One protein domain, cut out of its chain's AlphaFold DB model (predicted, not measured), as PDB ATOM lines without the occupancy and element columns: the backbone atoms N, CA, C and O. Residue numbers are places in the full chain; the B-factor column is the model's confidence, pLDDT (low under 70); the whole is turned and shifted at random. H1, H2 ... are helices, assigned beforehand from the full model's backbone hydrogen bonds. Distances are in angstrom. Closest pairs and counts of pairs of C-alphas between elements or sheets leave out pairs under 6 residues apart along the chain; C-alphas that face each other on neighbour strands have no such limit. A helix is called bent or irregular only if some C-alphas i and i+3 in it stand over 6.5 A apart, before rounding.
ATOM      1  N   VAL A   2     270.735 302.047 336.236       70.38
ATOM      2  CA  VAL A   2     269.824 302.026 337.418       70.38
ATOM      3  C   VAL A   2     269.854 303.330 338.228       70.38
ATOM      4  O   VAL A   2     268.809 303.880 338.553       70.38
ATOM      5  N   VAL A   3     271.045 303.886 338.502       73.56
ATOM      6  CA  VAL A   3     271.189 305.141 339.277       73.56
ATOM      7  C   VAL A   3     270.430 306.309 338.630       73.56
ATOM      8  O   VAL A   3     269.871 307.155 339.325       73.56
ATOM      9  N   SER A   4     270.395 306.343 337.295       78.56
ATOM     10  CA  SER A   4     269.714 307.382 336.521       78.56
ATOM     11  C   SER A   4     268.198 307.363 336.713       78.56
ATOM     12  O   SER A   4     267.591 308.426 336.700       78.56
ATOM     13  N   VAL A   5     267.587 306.200 336.974       83.12
ATOM     14  CA  VAL A   5     266.131 306.090 337.178       83.12
ATOM     15  C   VAL A   5     265.676 306.874 338.411       83.12
ATOM     16  O   VAL A   5     264.626 307.506 338.373       83.12
ATOM     17  N   PHE A   6     266.493 306.925 339.470       80.75
ATOM     18  CA  PHE A   6     266.166 307.680 340.688       80.75
ATOM     19  C   PHE A   6     266.096 309.199 340.481       80.75
ATOM     20  O   PHE A   6     265.516 309.893 341.311       80.75
ATOM     21  N   GLN A   7     266.719 309.720 339.422       82.69
ATOM     22  CA  GLN A   7     266.785 311.154 339.115       82.69
ATOM     23  C   GLN A   7     266.070 311.501 337.802       82.69
ATOM     24  O   GLN A   7     265.986 312.673 337.442       82.69
ATOM     25  N   SER A   8     265.580 310.492 337.077       86.00
ATOM     26  CA  SER A   8     264.904 310.676 335.800       86.00
ATOM     27  C   SER A   8     263.545 311.346 336.006       86.00
ATOM     28  O   SER A   8     262.778 310.971 336.899       86.00
ATOM     29  N   GLN A   9     263.242 312.317 335.145       86.75
ATOM     30  CA  GLN A   9     261.935 312.975 335.058       86.75
ATOM     31  C   GLN A   9     260.991 312.266 334.073       86.75
ATOM     32  O   GLN A   9     259.896 312.756 333.819       86.75
ATOM     33  N   GLU A  10     261.408 311.127 333.519       90.00
ATOM     34  CA  GLU A  10     260.581 310.314 332.630       90.00
ATOM     35  C   GLU A  10     259.387 309.705 333.374       90.00
ATOM     36  O   GLU A  10     259.365 309.593 334.612       90.00
ATOM     37  N   ASP A  11     258.393 309.295 332.592       92.50
ATOM     38  CA  ASP A  11     257.219 308.580 333.067       92.50
ATOM     39  C   ASP A  11     257.566 307.176 333.604       92.50
ATOM     40  O   ASP A  11     258.699 306.689 333.519       92.50
ATOM     41  N   ALA A  12     256.573 306.535 334.222       92.12
ATOM     42  CA  ALA A  12     256.745 305.239 334.864       92.12
ATOM     43  C   ALA A  12     257.116 304.122 333.875       92.12
ATOM     44  O   ALA A  12     257.950 303.285 334.221       92.12
ATOM     45  N   ASP A  13     256.557 304.134 332.664       94.50
ATOM     46  CA  ASP A  13     256.763 303.081 331.668       94.50
ATOM     47  C   ASP A  13     258.184 303.160 331.099       94.50
ATOM     48  O   ASP A  13     258.889 302.154 331.023       94.50
ATOM     49  N   SER A  14     258.658 304.371 330.800       94.00
ATOM     50  CA  SER A  14     260.038 304.629 330.368       94.00
ATOM     51  C   SER A  14     261.066 304.203 331.427       94.00
ATOM     52  O   SER A  14     262.090 303.572 331.126       94.00
ATOM     53  N   LYS A  15     260.773 304.483 332.704       93.25
ATOM     54  CA  LYS A  15     261.600 304.027 333.830       93.25
ATOM     55  C   LYS A  15     261.592 302.509 333.953       93.25
ATOM     56  O   LYS A  15     262.660 301.922 334.117       93.25
ATOM     57  N   ASP A  16     260.429 301.870 333.859       94.81
ATOM     58  CA  ASP A  16     260.327 300.414 333.931       94.81
ATOM     59  C   ASP A  16     261.048 299.730 332.770       94.81
ATOM     60  O   ASP A  16     261.807 298.800 333.023       94.81
ATOM     61  N   ALA A  17     260.953 300.248 331.543       94.75
ATOM     62  CA  ALA A  17     261.702 299.724 330.401       94.75
ATOM     63  C   ALA A  17     263.224 299.765 330.638       94.75
ATOM     64  O   ALA A  17     263.948 298.819 330.318       94.75
ATOM     65  N   THR A  18     263.725 300.834 331.266       94.56
ATOM     66  CA  THR A  18     265.137 300.930 331.670       94.56
ATOM     67  C   THR A  18     265.496 299.900 332.746       94.56
ATOM     68  O   THR A  18     266.585 299.317 332.725       94.56
ATOM     69  N   LEU A  19     264.599 299.658 333.706       95.31
ATOM     70  CA  LEU A  19     264.807 298.667 334.764       95.31
ATOM     71  C   LEU A  19     264.729 297.230 334.236       95.31
ATOM     72  O   LEU A  19     265.495 296.389 334.699       95.31
ATOM     73  N   ASP A  20     263.897 296.960 333.235       96.56
ATOM     74  CA  ASP A  20     263.817 295.664 332.558       96.56
ATOM     75  C   ASP A  20     265.129 295.344 331.825       96.56
ATOM     76  O   ASP A  20     265.658 294.236 331.936       96.56
ATOM     77  N   GLN A  21     265.725 296.333 331.150       95.81
ATOM     78  CA  GLN A  21     267.053 296.183 330.541       95.81
ATOM     79  C   GLN A  21     268.135 295.894 331.589       95.81
ATOM     80  O   GLN A  21     268.998 295.040 331.377       95.81
ATOM     81  N   ALA A  22     268.086 296.574 332.738       95.38
ATOM     82  CA  ALA A  22     269.019 296.322 333.832       95.38
ATOM     83  C   ALA A  22     268.850 294.912 334.425       95.38
ATOM     84  O   ALA A  22     269.844 294.267 334.760       95.38
ATOM     85  N   GLU A  23     267.618 294.414 334.526       96.06
ATOM     86  CA  GLU A  23     267.320 293.057 334.994       96.06
ATOM     87  C   GLU A  23     267.826 291.997 334.009       96.06
ATOM     88  O   GLU A  23     268.461 291.024 334.421       96.06
ATOM     89  N   ALA A  24     267.643 292.217 332.704       96.62
ATOM     90  CA  ALA A  24     268.185 291.346 331.664       96.62
ATOM     91  C   ALA A  24     269.723 291.301 331.693       96.62
ATOM     92  O   ALA A  24     270.313 290.220 331.636       96.62
ATOM     93  N   ALA A  25     270.384 292.453 331.848       95.94
ATOM     94  CA  ALA A  25     271.839 292.520 331.985       95.94
ATOM     95  C   ALA A  25     272.331 291.786 333.244       95.94
ATOM     96  O   ALA A  25     273.343 291.084 333.208       95.94
ATOM     97  N   LEU A  26     271.595 291.894 334.354       96.00
ATOM     98  CA  LEU A  26     271.913 291.174 335.583       96.00
ATOM     99  C   LEU A  26     271.771 289.654 335.409       96.00
ATOM    100  O   LEU A  26     272.623 288.897 335.875       96.00
ATOM    101  N   ALA A  27     270.735 289.201 334.701       96.06
ATOM    102  CA  ALA A  27     270.547 287.790 334.375       96.06
ATOM    103  C   ALA A  27     271.695 287.244 333.509       96.06
ATOM    104  O   ALA A  27     272.210 286.160 333.786       96.06
ATOM    105  N   GLN A  28     272.157 288.011 332.517       96.88
ATOM    106  CA  GLN A  28     273.334 287.655 331.718       96.88
ATOM    107  C   GLN A  28     274.603 287.583 332.579       96.88
ATOM    108  O   GLN A  28     275.358 286.617 332.489       96.88
ATOM    109  N   ALA A  29     274.821 288.550 333.473       95.19
ATOM    110  CA  ALA A  29     275.975 288.543 334.372       95.19
ATOM    111  C   ALA A  29     275.991 287.319 335.311       95.19
ATOM    112  O   ALA A  29     277.057 286.757 335.570       95.19
ATOM    113  N   ARG A  30     274.818 286.847 335.760       94.88
ATOM    114  CA  ARG A  30     274.690 285.582 336.508       94.88
ATOM    115  C   ARG A  30     275.088 284.367 335.666       94.88
ATOM    116  O   ARG A  30     275.801 283.501 336.162       94.88
ATOM    117  N   GLN A  31     274.692 284.309 334.392       96.56
ATOM    118  CA  GLN A  31     275.106 283.224 333.483       96.56
ATOM    119  C   GLN A  31     276.627 283.193 333.273       96.56
ATOM    120  O   GLN A  31     277.216 282.120 333.151       96.56
ATOM    121  N   LEU A  32     277.268 284.362 333.302       95.88
ATOM    122  CA  LEU A  32     278.723 284.517 333.236       95.88
ATOM    123  C   LEU A  32     279.435 284.262 334.576       95.88
ATOM    124  O   LEU A  32     280.651 284.424 334.649       95.88
ATOM    125  N   LYS A  33     278.709 283.837 335.619       93.25
ATOM    126  CA  LYS A  33     279.237 283.551 336.965       93.25
ATOM    127  C   LYS A  33     279.941 284.753 337.607       93.25
ATOM    128  O   LYS A  33     281.000 284.601 338.216       93.25
ATOM    129  N   GLY A  34     279.364 285.948 337.460       89.19
ATOM    130  CA  GLY A  34     279.811 287.125 338.208       89.19
ATOM    131  C   GLY A  34     279.718 286.925 339.728       89.19
ATOM    132  O   GLY A  34     279.078 285.989 340.204       89.19
ATOM    133  N   ASP A  35     280.354 287.812 340.497       93.50
ATOM    134  CA  ASP A  35     280.317 287.766 341.966       93.50
ATOM    135  C   ASP A  35     278.873 287.882 342.477       93.50
ATOM    136  O   ASP A  35     278.241 288.932 342.361       93.50
ATOM    137  N   GLU A  36     278.348 286.807 343.066       96.19
ATOM    138  CA  GLU A  36     276.945 286.741 343.478       96.19
ATOM    139  C   GLU A  36     276.587 287.784 344.552       96.19
ATOM    140  O   GLU A  36     275.471 288.302 344.551       96.19
ATOM    141  N   SER A  37     277.522 288.176 345.427       96.75
ATOM    142  CA  SER A  37     277.274 289.247 346.401       96.75
ATOM    143  C   SER A  37     277.089 290.600 345.707       96.75
ATOM    144  O   SER A  37     276.190 291.371 346.063       96.75
ATOM    145  N   GLU A  38     277.890 290.891 344.680       95.62
ATOM    146  CA  GLU A  38     277.716 292.085 343.845       95.62
ATOM    147  C   GLU A  38     276.408 292.034 343.054       95.62
ATOM    148  O   GLU A  38     275.658 293.013 343.027       95.62
ATOM    149  N   LEU A  39     276.089 290.886 342.453       97.06
ATOM    150  CA  LEU A  39     274.879 290.717 341.651       97.06
ATOM    151  C   LEU A  39     273.611 290.860 342.503       97.06
ATOM    152  O   LEU A  39     272.676 291.552 342.099       97.06
ATOM    153  N   LEU A  40     273.582 290.294 343.711       98.19
ATOM    154  CA  LEU A  40     272.488 290.496 344.667       98.19
ATOM    155  C   LEU A  40     272.396 291.946 345.145       98.19
ATOM    156  O   LEU A  40     271.297 292.472 345.327       98.19
ATOM    157  N   THR A  41     273.530 292.628 345.299       97.44
ATOM    158  CA  THR A  41     273.536 294.053 345.648       97.44
ATOM    159  C   THR A  41     272.912 294.903 344.540       97.44
ATOM    160  O   THR A  41     272.092 295.780 344.818       97.44
ATOM    161  N   LEU A  42     273.240 294.622 343.277       96.19
ATOM    162  CA  LEU A  42     272.622 295.277 342.122       96.19
ATOM    163  C   LEU A  42     271.134 294.930 341.998       96.19
ATOM    164  O   LEU A  42     270.330 295.818 341.717       96.19
ATOM    165  N   GLN A  43     270.751 293.681 342.278       97.62
ATOM    166  CA  GLN A  43     269.352 293.253 342.329       97.62
ATOM    167  C   GLN A  43     268.558 294.062 343.361       97.62
ATOM    168  O   GLN A  43     267.484 294.580 343.053       97.62
ATOM    169  N   ALA A  44     269.092 294.205 344.577       97.19
ATOM    170  CA  ALA A  44     268.473 295.004 345.628       97.19
ATOM    171  C   ALA A  44     268.309 296.466 345.189       97.19
ATOM    172  O   ALA A  44     267.263 297.076 345.402       97.19
ATOM    173  N   TYR A  45     269.312 297.025 344.518       94.38
ATOM    174  CA  TYR A  45     269.247 298.394 344.022       94.38
ATOM    175  C   TYR A  45     268.205 298.574 342.903       94.38
ATOM    176  O   TYR A  45     267.482 299.570 342.877       94.38
ATOM    177  N   LEU A  46     268.052 297.575 342.028       96.00
ATOM    178  CA  LEU A  46     266.989 297.522 341.021       96.00
ATOM    179  C   LEU A  46     265.602 297.477 341.674       96.00
ATOM    180  O   LEU A  46     264.699 298.203 341.262       96.00
ATOM    181  N   TYR A  47     265.432 296.686 342.735       96.31
ATOM    182  CA  TYR A  47     264.183 296.645 343.496       96.31
ATOM    183  C   TYR A  47     263.859 297.981 344.174       96.31
ATOM    184  O   TYR A  47     262.703 298.402 344.142       96.31
ATOM    185  N   GLN A  48     264.858 298.692 344.712       94.19
ATOM    186  CA  GLN A  48     264.665 300.058 345.222       94.19
ATOM    187  C   GLN A  48     264.196 301.015 344.125       94.19
ATOM    188  O   GLN A  48     263.306 301.831 344.363       94.19
ATOM    189  N   ALA A  49     264.752 300.906 342.918       93.69
ATOM    190  CA  ALA A  49     264.320 301.727 341.795       93.69
ATOM    191  C   ALA A  49     262.872 301.412 341.391       93.69
ATOM    192  O   ALA A  49     262.064 302.331 341.280       93.69
ATOM    193  N   ARG A  50     262.499 300.126 341.276       94.56
ATOM    194  CA  ARG A  50     261.111 299.720 340.977       94.56
ATOM    195  C   ARG A  50     260.125 300.186 342.043       94.56
ATOM    196  O   ARG A  50     259.008 300.569 341.699       94.56
ATOM    197  N   LEU A  51     260.527 300.176 343.313       92.62
ATOM    198  CA  LEU A  51     259.747 300.762 344.403       92.62
ATOM    199  C   LEU A  51     259.522 302.257 344.162       92.62
ATOM    200  O   LEU A  51     258.383 302.714 344.222       92.62
ATOM    201  N   GLY A  52     260.588 302.997 343.847       90.19
ATOM    202  CA  GLY A  52     260.542 304.439 343.599       90.19
ATOM    203  C   GLY A  52     259.662 304.855 342.414       90.19
ATOM    204  O   GLY A  52     259.124 305.957 342.437       90.19
ATOM    205  N   VAL A  53     259.464 303.980 341.419       92.81
ATOM    206  CA  VAL A  53     258.580 304.242 340.264       92.81
ATOM    207  C   VAL A  53     257.109 304.368 340.678       92.81
ATOM    208  O   VAL A  53     256.402 305.236 340.178       92.81
ATOM    209  N   SER A  54     256.631 303.523 341.597       91.69
ATOM    210  CA  SER A  54     255.249 303.596 342.093       91.69
ATOM    211  C   SER A  54     255.171 303.191 343.566       91.69
ATOM    212  O   SER A  54     254.751 302.074 343.886       91.69
ATOM    213  N   PRO A  55     255.561 304.080 344.496       89.25
ATOM    214  CA  PRO A  55     255.672 303.730 345.909       89.25
ATOM    215  C   PRO A  55     254.367 303.172 346.486       89.25
ATOM    216  O   PRO A  55     254.393 302.165 347.190       89.25
ATOM    217  N   MET A  56     253.213 303.741 346.128       89.81
ATOM    218  CA  MET A  56     251.914 303.282 346.638       89.81
ATOM    219  C   MET A  56     251.593 301.830 346.264       89.81
ATOM    220  O   MET A  56     251.059 301.092 347.085       89.81
ATOM    221  N   LEU A  57     251.935 301.404 345.046       93.19
ATOM    222  CA  LEU A  57     251.592 300.070 344.541       93.19
ATOM    223  C   LEU A  57     252.698 299.039 344.791       93.19
ATOM    224  O   LEU A  57     252.443 297.837 344.831       93.19
ATOM    225  N   ARG A  58     253.948 299.496 344.923       93.31
ATOM    226  CA  ARG A  58     255.140 298.640 344.839       93.31
ATOM    227  C   ARG A  58     255.892 298.506 346.161       93.31
ATOM    228  O   ARG A  58     256.648 297.545 346.310       93.31
ATOM    229  N   SER A  59     255.661 299.386 347.138       87.81
ATOM    230  CA  SER A  59     256.461 299.420 348.374       87.81
ATOM    231  C   SER A  59     256.483 298.104 349.134       87.81
ATOM    232  O   SER A  59     257.567 297.603 349.400       87.81
ATOM    233  N   MET A  60     255.331 297.489 349.424       88.19
ATOM    234  CA  MET A  60     255.314 296.257 350.229       88.19
ATOM    235  C   MET A  60     256.111 295.118 349.584       88.19
ATOM    236  O   MET A  60     256.924 294.470 350.241       88.19
ATOM    237  N   LYS A  61     255.910 294.889 348.280       93.31
ATOM    238  CA  LYS A  61     256.597 293.819 347.551       93.31
ATOM    239  C   LYS A  61     258.099 294.074 347.498       93.31
ATOM    240  O   LYS A  61     258.882 293.210 347.886       93.31
ATOM    241  N   TYR A  62     258.499 295.238 346.992       94.38
ATOM    242  CA  TYR A  62     259.908 295.486 346.714       94.38
ATOM    243  C   TYR A  62     260.710 295.792 347.977       94.38
ATOM    244  O   TYR A  62     261.862 295.386 348.027       94.38
ATOM    245  N   ALA A  63     260.127 296.375 349.028       90.44
ATOM    246  CA  ALA A  63     260.834 296.560 350.299       90.44
ATOM    247  C   ALA A  63     261.280 295.219 350.902       90.44
ATOM    248  O   ALA A  63     262.425 295.097 351.341       90.44
ATOM    249  N   ARG A  64     260.420 294.188 350.856       92.12
ATOM    250  CA  ARG A  64     260.784 292.826 351.284       92.12
ATOM    251  C   ARG A  64     261.926 292.261 350.438       92.12
ATOM    252  O   ARG A  64     262.915 291.787 350.988       92.12
ATOM    253  N   LEU A  65     261.810 292.357 349.113       96.75
ATOM    254  CA  LEU A  65     262.819 291.835 348.187       96.75
ATOM    255  C   LEU A  65     264.179 292.537 348.336       96.75
ATOM    256  O   LEU A  65     265.215 291.885 348.233       96.75
ATOM    257  N   VAL A  66     264.195 293.846 348.611       96.25
ATOM    258  CA  VAL A  66     265.426 294.590 348.919       96.25
ATOM    259  C   VAL A  66     266.086 294.021 350.171       96.25
ATOM    260  O   VAL A  66     267.276 293.720 350.142       96.25
ATOM    261  N   THR A  67     265.325 293.854 351.254       94.81
ATOM    262  CA  THR A  67     265.847 293.325 352.521       94.81
ATOM    263  C   THR A  67     266.426 291.923 352.346       94.81
ATOM    264  O   THR A  67     267.535 291.663 352.811       94.81
ATOM    265  N   GLU A  68     265.726 291.041 351.633       97.69
ATOM    266  CA  GLU A  68     266.187 289.678 351.352       97.69
ATOM    267  C   GLU A  68     267.475 289.666 350.523       97.69
ATOM    268  O   GLU A  68     268.448 289.022 350.913       97.69
ATOM    269  N   ALA A  69     267.518 290.419 349.421       98.25
ATOM    270  CA  ALA A  69     268.691 290.477 348.553       98.25
ATOM    271  C   ALA A  69     269.908 291.089 349.265       98.25
ATOM    272  O   ALA A  69     271.017 290.571 349.146       98.25
ATOM    273  N   VAL A  70     269.714 292.144 350.068       98.06
ATOM    274  CA  VAL A  70     270.785 292.734 350.890       98.06
ATOM    275  C   VAL A  70     271.295 291.736 351.928       98.06
ATOM    276  O   VAL A  70     272.507 291.617 352.107       98.06
ATOM    277  N   ALA A  71     270.403 291.017 352.613       98.19
ATOM    278  CA  ALA A  71     270.795 290.026 353.610       98.19
ATOM    279  C   ALA A  71     271.615 288.891 352.981       98.19
ATOM    280  O   ALA A  71     272.680 288.552 353.493       98.19
ATOM    281  N   GLN A  72     271.172 288.365 351.837       98.44
ATOM    282  CA  GLN A  72     271.902 287.333 351.097       98.44
ATOM    283  C   GLN A  72     273.263 287.842 350.604       98.44
ATOM    284  O   GLN A  72     274.272 287.172 350.807       98.44
ATOM    285  N   ALA A  73     273.329 289.057 350.044       98.19
ATOM    286  CA  ALA A  73     274.585 289.655 349.593       98.19
ATOM    287  C   ALA A  73     275.609 289.783 350.732       98.19
ATOM    288  O   ALA A  73     276.779 289.430 350.553       98.19
ATOM    289  N   LYS A  74     275.168 290.248 351.911       97.62
ATOM    290  CA  LYS A  74     276.009 290.350 353.114       97.62
ATOM    291  C   LYS A  74     276.444 288.980 353.633       97.62
ATOM    292  O   LYS A  74     277.578 288.851 354.075       97.62
ATOM    293  N   ALA A  75     275.567 287.978 353.588       98.06
ATOM    294  CA  ALA A  75     275.886 286.622 354.032       98.06
ATOM    295  C   ALA A  75     276.941 285.955 353.136       98.06
ATOM    296  O   ALA A  75     277.846 285.301 353.644       98.06
ATOM    297  N   LEU A  76     276.854 286.157 351.817       97.62
ATOM    298  CA  LEU A  76     277.826 285.622 350.861       97.62
ATOM    299  C   LEU A  76     279.187 286.309 350.961       97.62
ATOM    300  O   LEU A  76     280.219 285.649 350.866       97.62
ATOM    301  N   ASN A  77     279.202 287.630 351.142       95.38
ATOM    302  CA  ASN A  77     280.440 288.385 351.294       95.38
ATOM    303  C   ASN A  77     280.263 289.541 352.295       95.38
ATOM    304  O   ASN A  77     279.896 290.655 351.907       95.38
ATOM    305  N   PRO A  78     280.598 289.320 353.579       95.12
ATOM    306  CA  PRO A  78     280.536 290.360 354.606       95.12
ATOM    307  C   PRO A  78     281.512 291.525 354.382       95.12
ATOM    308  O   PRO A  78     281.393 292.560 355.044       95.12
ATOM    309  N   ASN A  79     282.495 291.364 353.489       93.25
ATOM    310  CA  ASN A  79     283.478 292.392 353.140       93.25
ATOM    311  C   ASN A  79     283.047 293.232 351.934       93.25
ATOM    312  O   ASN A  79     283.692 294.238 351.644       93.25
ATOM    313  N   ASN A  80     281.966 292.859 351.243       94.88
ATOM    314  CA  ASN A  80     281.376 293.697 350.213       94.88
ATOM    315  C   ASN A  80     280.727 294.929 350.878       94.88
ATOM    316  O   ASN A  80     279.754 294.769 351.617       94.88
ATOM    317  N   PRO A  81     281.212 296.161 350.641       96.56
ATOM    318  CA  PRO A  81     280.674 297.350 351.298       96.56
ATOM    319  C   PRO A  81     279.355 297.850 350.683       96.56
ATOM    320  O   PRO A  81     278.578 298.550 351.338       96.56
ATOM    321  N   ARG A  82     279.062 297.494 349.430       96.62
ATOM    322  CA  ARG A  82     277.902 297.997 348.682       96.62
ATOM    323  C   ARG A  82     276.538 297.552 349.232       96.62
ATOM    324  O   ARG A  82     275.669 298.425 349.326       96.62
ATOM    325  N   PRO A  83     276.309 296.304 349.690       97.56
ATOM    326  CA  PRO A  83     275.023 295.931 350.279       97.56
ATOM    327  C   PRO A  83     274.734 296.675 351.590       97.56
ATOM    328  O   PRO A  83     273.571 296.860 351.945       97.56
ATOM    329  N   TYR A  84     275.756 297.168 352.299       97.81
ATOM    330  CA  TYR A  84     275.562 298.014 353.481       97.81
ATOM    331  C   TYR A  84     275.008 299.392 353.110       97.81
ATOM    332  O   TYR A  84     274.048 299.841 353.729       97.81
ATOM    333  N   LEU A  85     275.528 300.016 352.047       96.69
ATOM    334  CA  LEU A  85     274.956 301.251 351.495       96.69
ATOM    335  C   LEU A  85     273.510 301.040 351.025       96.69
ATOM    336  O   LEU A  85     272.632 301.829 351.369       96.69
ATOM    337  N   VAL A  86     273.255 299.989 350.240       96.38
ATOM    338  CA  VAL A  86     271.912 299.716 349.701       96.38
ATOM    339  C   VAL A  86     270.918 299.441 350.833       96.38
ATOM    340  O   VAL A  86     269.822 300.002 350.832       96.38
ATOM    341  N   GLY A  87     271.316 298.668 351.845       96.19
ATOM    342  CA  GLY A  87     270.515 298.437 353.047       96.19
ATOM    343  C   GLY A  87     270.228 299.719 353.831       96.19
ATOM    344  O   GLY A  87     269.075 299.973 354.178       96.19
ATOM    345  N   ALA A  88     271.237 300.568 354.048       96.25
ATOM    346  CA  ALA A  88     271.061 301.851 354.729       96.25
ATOM    347  C   ALA A  88     270.097 302.776 353.968       96.25
ATOM    348  O   ALA A  88     269.219 303.383 354.577       96.25
ATOM    349  N   ASN A  89     270.183 302.817 352.632       93.88
ATOM    350  CA  ASN A  89     269.217 303.539 351.800       93.88
ATOM    351  C   ASN A  89     267.792 302.999 351.987       93.88
ATOM    352  O   ASN A  89     266.859 303.792 352.087       93.88
ATOM    353  N   ASN A  90     267.618 301.675 352.065       92.81
ATOM    354  CA  ASN A  90     266.296 301.073 352.252       92.81
ATOM    355  C   ASN A  90     265.651 301.569 353.551       92.81
ATOM    356  O   ASN A  90     264.497 301.990 353.552       92.81
ATOM    357  N   VAL A  91     266.420 301.585 354.641       94.25
ATOM    358  CA  VAL A  91     265.952 302.066 355.948       94.25
ATOM    359  C   VAL A  91     265.710 303.572 355.920       94.25
ATOM    360  O   VAL A  91     264.667 304.019 356.385       94.25
ATOM    361  N   TYR A  92     266.605 304.350 355.305       93.38
ATOM    362  CA  TYR A  92     266.487 305.809 355.214       93.38
ATOM    363  C   TYR A  92     265.170 306.248 354.568       93.38
ATOM    364  O   TYR A  92     264.532 307.189 355.035       93.38
ATOM    365  N   TYR A  93     264.772 305.568 353.491       89.12
ATOM    366  CA  TYR A  93     263.548 305.868 352.747       89.12
ATOM    367  C   TYR A  93     262.304 305.150 353.283       89.12
ATOM    368  O   TYR A  93     261.194 305.461 352.853       89.12
ATOM    369  N   THR A  94     262.459 304.223 354.228       89.00
ATOM    370  CA  THR A  94     261.322 303.615 354.923       89.00
ATOM    371  C   THR A  94     260.727 304.644 355.892       89.00
ATOM    372  O   THR A  94     261.481 305.259 356.645       89.00
ATOM    373  N   PRO A  95     259.402 304.875 355.911       89.00
ATOM    374  CA  PRO A  95     258.801 305.806 356.862       89.00
ATOM    375  C   PRO A  95     259.100 305.433 358.323       89.00
ATOM    376  O   PRO A  95     259.153 304.254 358.679       89.00
ATOM    377  N   SER A  96     259.236 306.437 359.192       91.62
ATOM    378  CA  SER A  96     259.570 306.242 360.613       91.62
ATOM    379  C   SER A  96     258.552 305.384 361.368       91.62
ATOM    380  O   SER A  96     258.938 304.598 362.227       91.62
ATOM    381  N   MET A  97     257.267 305.451 360.998       90.44
ATOM    382  CA  MET A  97     256.206 304.600 361.563       90.44
ATOM    383  C   MET A  97     256.427 303.095 361.333       90.44
ATOM    384  O   MET A  97     255.862 302.280 362.052       90.44
ATOM    385  N   PHE A  98     257.260 302.726 360.355       87.06
ATOM    386  CA  PHE A  98     257.664 301.345 360.072       87.06
ATOM    387  C   PHE A  98     259.089 301.037 360.566       87.06
ATOM    388  O   PHE A  98     259.694 300.059 360.134       87.06
ATOM    389  N   GLY A  99     259.648 301.876 361.446       88.00
ATOM    390  CA  GLY A  99     260.994 301.709 362.003       88.00
ATOM    391  C   GLY A  99     262.130 302.188 361.093       88.00
ATOM    392  O   GLY A  99     263.290 301.874 361.351       88.00
ATOM    393  N   GLY A 100     261.812 302.924 360.025       92.12
ATOM    394  CA  GLY A 100     262.799 303.525 359.134       92.12
ATOM    395  C   GLY A 100     263.148 304.974 359.468       92.12
ATOM    396  O   GLY A 100     262.977 305.458 360.588       92.12
ATOM    397  N   GLY A 101     263.613 305.688 358.450       92.44
ATOM    398  CA  GLY A 101     263.875 307.117 358.480       92.44
ATOM    399  C   GLY A 101     265.342 307.457 358.706       92.44
ATOM    400  O   GLY A 101     266.214 306.594 358.838       92.44
ATOM    401  N   ALA A 102     265.615 308.762 358.732       92.75
ATOM    402  CA  ALA A 102     266.971 309.287 358.800       92.75
ATOM    403  C   ALA A 102     267.720 308.803 360.056       92.75
ATOM    404  O   ALA A 102     268.828 308.287 359.922       92.75
ATOM    405  N   GLU A 103     267.114 308.901 361.240       92.25
ATOM    406  CA  GLU A 103     267.755 308.501 362.504       92.25
ATOM    407  C   GLU A 103     268.096 307.005 362.543       92.25
ATOM    408  O   GLU A 103     269.226 306.638 362.862       92.25
ATOM    409  N   ALA A 104     267.166 306.140 362.124       94.81
ATOM    410  CA  ALA A 104     267.388 304.693 362.066       94.81
ATOM    411  C   ALA A 104     268.472 304.301 361.044       94.81
ATOM    412  O   ALA A 104     269.212 303.338 361.245       94.81
ATOM    413  N   ALA A 105     268.600 305.056 359.950       95.88
ATOM    414  CA  ALA A 105     269.584 304.788 358.905       95.88
ATOM    415  C   ALA A 105     270.995 305.295 359.229       95.88
ATOM    416  O   ALA A 105     271.966 304.766 358.685       95.88
ATOM    417  N   LYS A 106     271.143 306.293 360.111       95.81
ATOM    418  CA  LYS A 106     272.447 306.866 360.476       95.81
ATOM    419  C   LYS A 106     273.472 305.809 360.928       95.81
ATOM    420  O   LYS A 106     274.534 305.759 360.307       95.81
ATOM    421  N   PRO A 107     273.194 304.927 361.914       96.81
ATOM    422  CA  PRO A 107     274.159 303.901 362.320       96.81
ATOM    423  C   PRO A 107     274.494 302.908 361.194       96.81
ATOM    424  O   PRO A 107     275.608 302.397 361.136       96.81
ATOM    425  N   LEU A 108     273.571 302.674 360.257       97.06
ATOM    426  CA  LEU A 108     273.810 301.802 359.103       97.06
ATOM    427  C   LEU A 108     274.732 302.456 358.067       97.06
ATOM    428  O   LEU A 108     275.556 301.779 357.455       97.06
ATOM    429  N   TYR A 109     274.634 303.774 357.876       97.75
ATOM    430  CA  TYR A 109     275.596 304.510 357.055       97.75
ATOM    431  C   TYR A 109     276.983 304.555 357.701       97.75
ATOM    432  O   TYR A 109     277.981 304.479 356.986       97.75
ATOM    433  N   GLU A 110     277.060 304.629 359.029       97.31
ATOM    434  CA  GLU A 110     278.327 304.531 359.760       97.31
ATOM    435  C   GLU A 110     278.983 303.155 359.587       97.31
ATOM    436  O   GLU A 110     280.173 303.064 359.271       97.31
ATOM    437  N   GLU A 111     278.195 302.081 359.685       97.06
ATOM    438  CA  GLU A 111     278.651 300.725 359.366       97.06
ATOM    439  C   GLU A 111     279.134 300.636 357.910       97.06
ATOM    440  O   GLU A 111     280.231 300.137 357.642       97.06
ATOM    441  N   ALA A 112     278.364 301.172 356.959       97.06
ATOM    442  CA  ALA A 112     278.756 301.197 355.554       97.06
ATOM    443  C   ALA A 112     280.083 301.945 355.353       97.06
ATOM    444  O   ALA A 112     280.947 301.458 354.624       97.06
ATOM    445  N   ARG A 113     280.296 303.089 356.022       97.12
ATOM    446  CA  ARG A 113     281.559 303.847 355.963       97.12
ATOM    447  C   ARG A 113     282.733 302.984 356.412       97.12
ATOM    448  O   ARG A 113     283.744 302.947 355.714       97.12
ATOM    449  N   ALA A 114     282.589 302.275 357.531       96.88
ATOM    450  CA  ALA A 114     283.620 301.371 358.031       96.88
ATOM    451  C   ALA A 114     283.917 300.243 357.028       96.88
ATOM    452  O   ALA A 114     285.080 299.951 356.752       96.88
ATOM    453  N   LYS A 115     282.880 299.664 356.410       96.06
ATOM    454  CA  LYS A 115     283.034 298.632 355.374       96.06
ATOM    455  C   LYS A 115     283.762 299.154 354.139       96.06
ATOM    456  O   LYS A 115     284.652 298.473 353.646       96.06
ATOM    457  N   TYR A 116     283.435 300.356 353.657       95.38
ATOM    458  CA  TYR A 116     284.154 300.966 352.531       95.38
ATOM    459  C   TYR A 116     285.613 301.276 352.874       95.38
ATOM    460  O   TYR A 116     286.474 301.056 352.033       95.38
ATOM    461  N   ALA A 117     285.904 301.741 354.092       94.06
ATOM    462  CA  ALA A 117     287.276 302.013 354.523       94.06
ATOM    463  C   ALA A 117     288.134 300.738 354.628       94.06
ATOM    464  O   ALA A 117     289.331 300.782 354.366       94.06
ATOM    465  N   ALA A 118     287.522 299.608 354.992       92.69
ATOM    466  CA  ALA A 118     288.189 298.308 355.076       92.69
ATOM    467  C   ALA A 118     288.240 297.547 353.737       92.69
ATOM    468  O   ALA A 118     288.982 296.573 353.608       92.69
ATOM    469  N   SER A 119     287.442 297.954 352.748       88.81
ATOM    470  CA  SER A 119     287.355 297.287 351.450       88.81
ATOM    471  C   SER A 119     288.582 297.612 350.602       88.81
ATOM    472  O   SER A 119     288.851 298.771 350.292       88.81
ATOM    473  N   GLN A 120     289.319 296.577 350.201       82.69
ATOM    474  CA  GLN A 120     290.413 296.702 349.242       82.69
ATOM    475  C   GLN A 120     289.941 296.213 347.867       82.69
ATOM    476  O   GLN A 120     289.300 295.159 347.791       82.69
ATOM    477  N   PRO A 121     290.236 296.940 346.773       80.31
ATOM    478  CA  PRO A 121     289.925 296.469 345.430       80.31
ATOM    479  C   PRO A 121     290.624 295.134 345.164       80.31
ATOM    480  O   PRO A 121     291.847 295.043 345.229       80.31
ATOM    481  N   THR A 122     289.853 294.100 344.834       81.19
ATOM    482  CA  THR A 122     290.399 292.782 344.468       81.19
ATOM    483  C   THR A 122     291.035 292.783 343.078       81.19
ATOM    484  O   THR A 122     291.830 291.907 342.757       81.19
ATOM    485  N   SER A 123     290.694 293.768 342.241       84.19
ATOM    486  CA  SER A 123     291.293 293.999 340.927       84.19
ATOM    487  C   SER A 123     291.093 295.457 340.482       84.19
ATOM    488  O   SER A 123     290.223 296.143 341.028       84.19
ATOM    489  N   PRO A 124     291.814 295.934 339.449       85.00
ATOM    490  CA  PRO A 124     291.573 297.250 338.846       85.00
ATOM    491  C   PRO A 124     290.160 297.432 338.269       85.00
ATOM    492  O   PRO A 124     289.713 298.559 338.089       85.00
ATOM    493  N   LEU A 125     289.464 296.329 337.974       83.88
ATOM    494  CA  LEU A 125     288.096 296.327 337.451       83.88
ATOM    495  C   LEU A 125     287.044 296.174 338.556       83.88
ATOM    496  O   LEU A 125     285.847 296.160 338.267       83.88
ATOM    497  N   ALA A 126     287.465 296.036 339.818       84.62
ATOM    498  CA  ALA A 126     286.540 295.902 340.928       84.62
ATOM    499  C   ALA A 126     285.687 297.179 341.078       84.62
ATOM    500  O   ALA A 126     286.195 298.294 340.923       84.62
ATOM    501  N   PRO A 127     284.391 297.047 341.406       88.19
ATOM    502  CA  PRO A 127     283.510 298.195 341.552       88.19
ATOM    503  C   PRO A 127     283.971 299.121 342.688       88.19
ATOM    504  O   PRO A 127     284.175 298.690 343.822       88.19
ATOM    505  N   SER A 128     284.066 300.418 342.391       89.19
ATOM    506  CA  SER A 128     284.516 301.476 343.315       89.19
ATOM    507  C   SER A 128     283.417 302.485 343.682       89.19
ATOM    508  O   SER A 128     283.661 303.501 344.332       89.19
ATOM    509  N   TRP A 129     282.179 302.228 343.260       92.56
ATOM    510  CA  TRP A 129     281.052 303.122 343.503       92.56
ATOM    511  C   TRP A 129     280.542 303.038 344.951       92.56
ATOM    512  O   TRP A 129     280.773 302.068 345.666       92.56
ATOM    513  N   GLY A 130     279.793 304.062 345.367       92.62
ATOM    514  CA  GLY A 130     279.006 304.051 346.606       92.62
ATOM    515  C   GLY A 130     279.663 304.718 347.814       92.62
ATOM    516  O   GLY A 130     278.952 305.335 348.605       92.62
ATOM    517  N   GLN A 131     280.995 304.738 347.914       94.12
ATOM    518  CA  GLN A 131     281.696 305.397 349.027       94.12
ATOM    519  C   GLN A 131     281.303 306.878 349.170       94.12
ATOM    520  O   GLN A 131     280.887 307.317 350.241       94.12
ATOM    521  N   ASN A 132     281.319 307.634 348.068       94.00
ATOM    522  CA  ASN A 132     280.903 309.041 348.064       94.00
ATOM    523  C   ASN A 132     279.428 309.235 348.449       94.00
ATOM    524  O   ASN A 132     279.074 310.262 349.024       94.00
ATOM    525  N   GLN A 133     278.562 308.253 348.168       93.56
ATOM    526  CA  GLN A 133     277.158 308.319 348.576       93.56
ATOM    527  C   GLN A 133     277.035 308.204 350.095       93.56
ATOM    528  O   GLN A 133     276.327 309.005 350.699       93.56
ATOM    529  N   VAL A 134     277.755 307.262 350.716       95.81
ATOM    530  CA  VAL A 134     277.786 307.112 352.180       95.81
ATOM    531  C   VAL A 134     278.294 308.391 352.840       95.81
ATOM    532  O   VAL A 134     277.618 308.948 353.702       95.81
ATOM    533  N   LEU A 135     279.442 308.905 352.392       95.44
ATOM    534  CA  LEU A 135     280.035 310.121 352.956       95.44
ATOM    535  C   LEU A 135     279.118 311.339 352.780       95.44
ATOM    536  O   LEU A 135     278.920 312.115 353.714       95.44
ATOM    537  N   GLY A 136     278.497 311.476 351.607       94.25
ATOM    538  CA  GLY A 136     277.527 312.535 351.341       94.25
ATOM    539  C   GLY A 136     276.282 312.454 352.229       94.25
ATOM    540  O   GLY A 136     275.739 313.492 352.602       94.25
ATOM    541  N   ARG A 137     275.828 311.246 352.598       93.56
ATOM    542  CA  ARG A 137     274.721 311.050 353.549       93.56
ATOM    543  C   ARG A 137     275.136 311.429 354.962       93.56
ATOM    544  O   ARG A 137     274.442 312.229 355.578       93.56
ATOM    545  N   LEU A 138     276.277 310.929 355.434       94.31
ATOM    546  CA  LEU A 138     276.807 311.222 356.771       94.31
ATOM    547  C   LEU A 138     276.995 312.725 357.003       94.31
ATOM    548  O   LEU A 138     276.500 313.257 357.994       94.31
ATOM    549  N   LYS A 139     277.550 313.441 356.019       93.88
ATOM    550  CA  LYS A 139     277.694 314.902 356.075       93.88
ATOM    551  C   LYS A 139     276.363 315.641 356.283       93.88
ATOM    552  O   LYS A 139     276.325 316.673 356.948       93.88
ATOM    553  N   LYS A 140     275.248 315.137 355.736       89.94
ATOM    554  CA  LYS A 140     273.927 315.765 355.931       89.94
ATOM    555  C   LYS A 140     273.438 315.653 357.375       89.94
ATOM    556  O   LYS A 140     272.801 316.588 357.853       89.94
ATOM    557  N   TYR A 141     273.762 314.566 358.076       86.88
ATOM    558  CA  TYR A 141     273.437 314.426 359.498       86.88
ATOM    559  C   TYR A 141     274.209 315.424 360.365       86.88
ATOM    560  O   TYR A 141     273.644 315.983 361.301       86.88
ATOM    561  N   GLU A 142     275.477 315.682 360.041       81.50
ATOM    562  CA  GLU A 142     276.312 316.658 360.755       81.50
ATOM    563  C   GLU A 142     275.739 318.075 360.628       81.50
ATOM    564  O   GLU A 142     275.550 318.768 361.629       81.50
ATOM    565  N   VAL A 143     275.365 318.485 359.411       79.25
ATOM    566  CA  VAL A 143     274.762 319.806 359.168       79.25
ATOM    567  C   VAL A 143     273.413 319.947 359.877       79.25
ATOM    568  O   VAL A 143     273.169 320.976 360.503       79.25
ATOM    569  N   ALA A 144     272.564 318.916 359.833       74.62
ATOM    570  CA  ALA A 144     271.278 318.923 360.532       74.62
ATOM    571  C   ALA A 144     271.452 319.054 362.057       74.62
ATOM    572  O   ALA A 144     270.742 319.830 362.694       74.62
ATOM    573  N   SER A 145     272.444 318.369 362.641       68.12
ATOM    574  CA  SER A 145     272.743 318.478 364.075       68.12
ATOM    575  C   SER A 145     273.256 319.868 364.478       68.12
ATOM    576  O   SER A 145     272.840 320.407 365.502       68.12
ATOM    577  N   ALA A 146     274.081 320.505 363.641       64.94
ATOM    578  CA  ALA A 146     274.590 321.853 363.893       64.94
ATOM    579  C   ALA A 146     273.492 322.931 363.827       64.94
ATOM    580  O   ALA A 146     273.583 323.946 364.516       64.94
ATOM    581  N   GLN A 147     272.454 322.719 363.014       58.38
ATOM    582  CA  GLN A 147     271.311 323.627 362.895       58.38
ATOM    583  C   GLN A 147     270.302 323.472 364.037       58.38
ATOM    584  O   GLN A 147     269.702 324.460 364.431       58.38
ATOM    585  N   ALA A 148     270.152 322.270 364.602       60.16
ATOM    586  CA  ALA A 148     269.262 322.017 365.740       60.16
ATOM    587  C   ALA A 148     269.801 322.540 367.089       60.16
ATOM    588  O   ALA A 148     269.081 322.527 368.083       60.16
ATOM    589  N   THR A 149     271.066 322.971 367.133       54.84
ATOM    590  CA  THR A 149     271.741 323.469 368.350       54.84
ATOM    591  C   THR A 149     271.822 325.009 368.390       54.84
ATOM    592  O   THR A 149     272.492 325.573 369.255       54.84
TER     593      THR A 149
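This is residues 2 to 149 of the 150 residues of an uncharacterized protein of Hymenobacter sp (UniProt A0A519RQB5). Helices H2 to H6 run up and down nearly side by side: H3, H4 and H5 make a triangle at the core, H2 packs on H3 at one side and H6 on H5 at the other. H7 packs at a slant on H6 and its last residues stick out, while the short H1 packs on H2 and H3. The printed part has 148 residues with seven named helices, H1 to H7 in chain order, and no named strand: all helix. It is compact, radius of gyration of the C-alphas 15.7 A, spanning 52 by 38 by 25 A.

H1, residues 2 to 5, begins at C-alpha 2 (269.824, 302.026, 337.418). H2, residues 12 to 31, is 28.7 A long, and H3, residues 36 to 53, 25.6 A. H4, residues 55 to 76, is 29.0 A long and irregular, C-alphas 57 and 60 being 7.8 A apart, with a kink of 39 degrees near residue 62. H5 is residues 82 to 93. H6, residues 102 to 118, 24.2 A, is only just irregular: C-alphas 104 and 107 are 6.8 A apart. H7, residues 131 to 147, 25.1 A, ends at C-alpha 147 (271.311, 323.627, 362.895).

H3 is the hub, touching H1, H2, H4 and H5. H3 to H7 form an up and down bundle, each helix running against the one before. The closest C-alphas of H3 and H4, a hairpin, are Ser 37 and Ala 73, 4.2 A. H2 and H3 touch at a shallow tilt of 10 degrees, closest C-alphas Ala 12 and Val 53, 5.8 A. H5 touches H6 at Tyr 92 and Ala 105, C-alphas 4.9 A apart. H6 and H7 touch at a steep tilt of 43 degrees, closest C-alphas Tyr 109 and Val 134, 5.9 A. H2 and H7 are apart. Every O i to N i+4 pair is within hydrogen-bond range in H2, H3 and H5, but 15 of 18 in H4, 11 of 13 in H6 and 12 of 13 in H7; H1 is too short for such a pair.

The C-alphas of Gln 31 and Thr 149, the two farthest apart, are 53.4 A apart. The printed part has no cut. The link from H6 to H7 is long, and its residues 121 to 126 stand free, as do residues 142 to 149, of which 142 to 147 belong to H7. Residues 145 to 149 have pLDDT under 70.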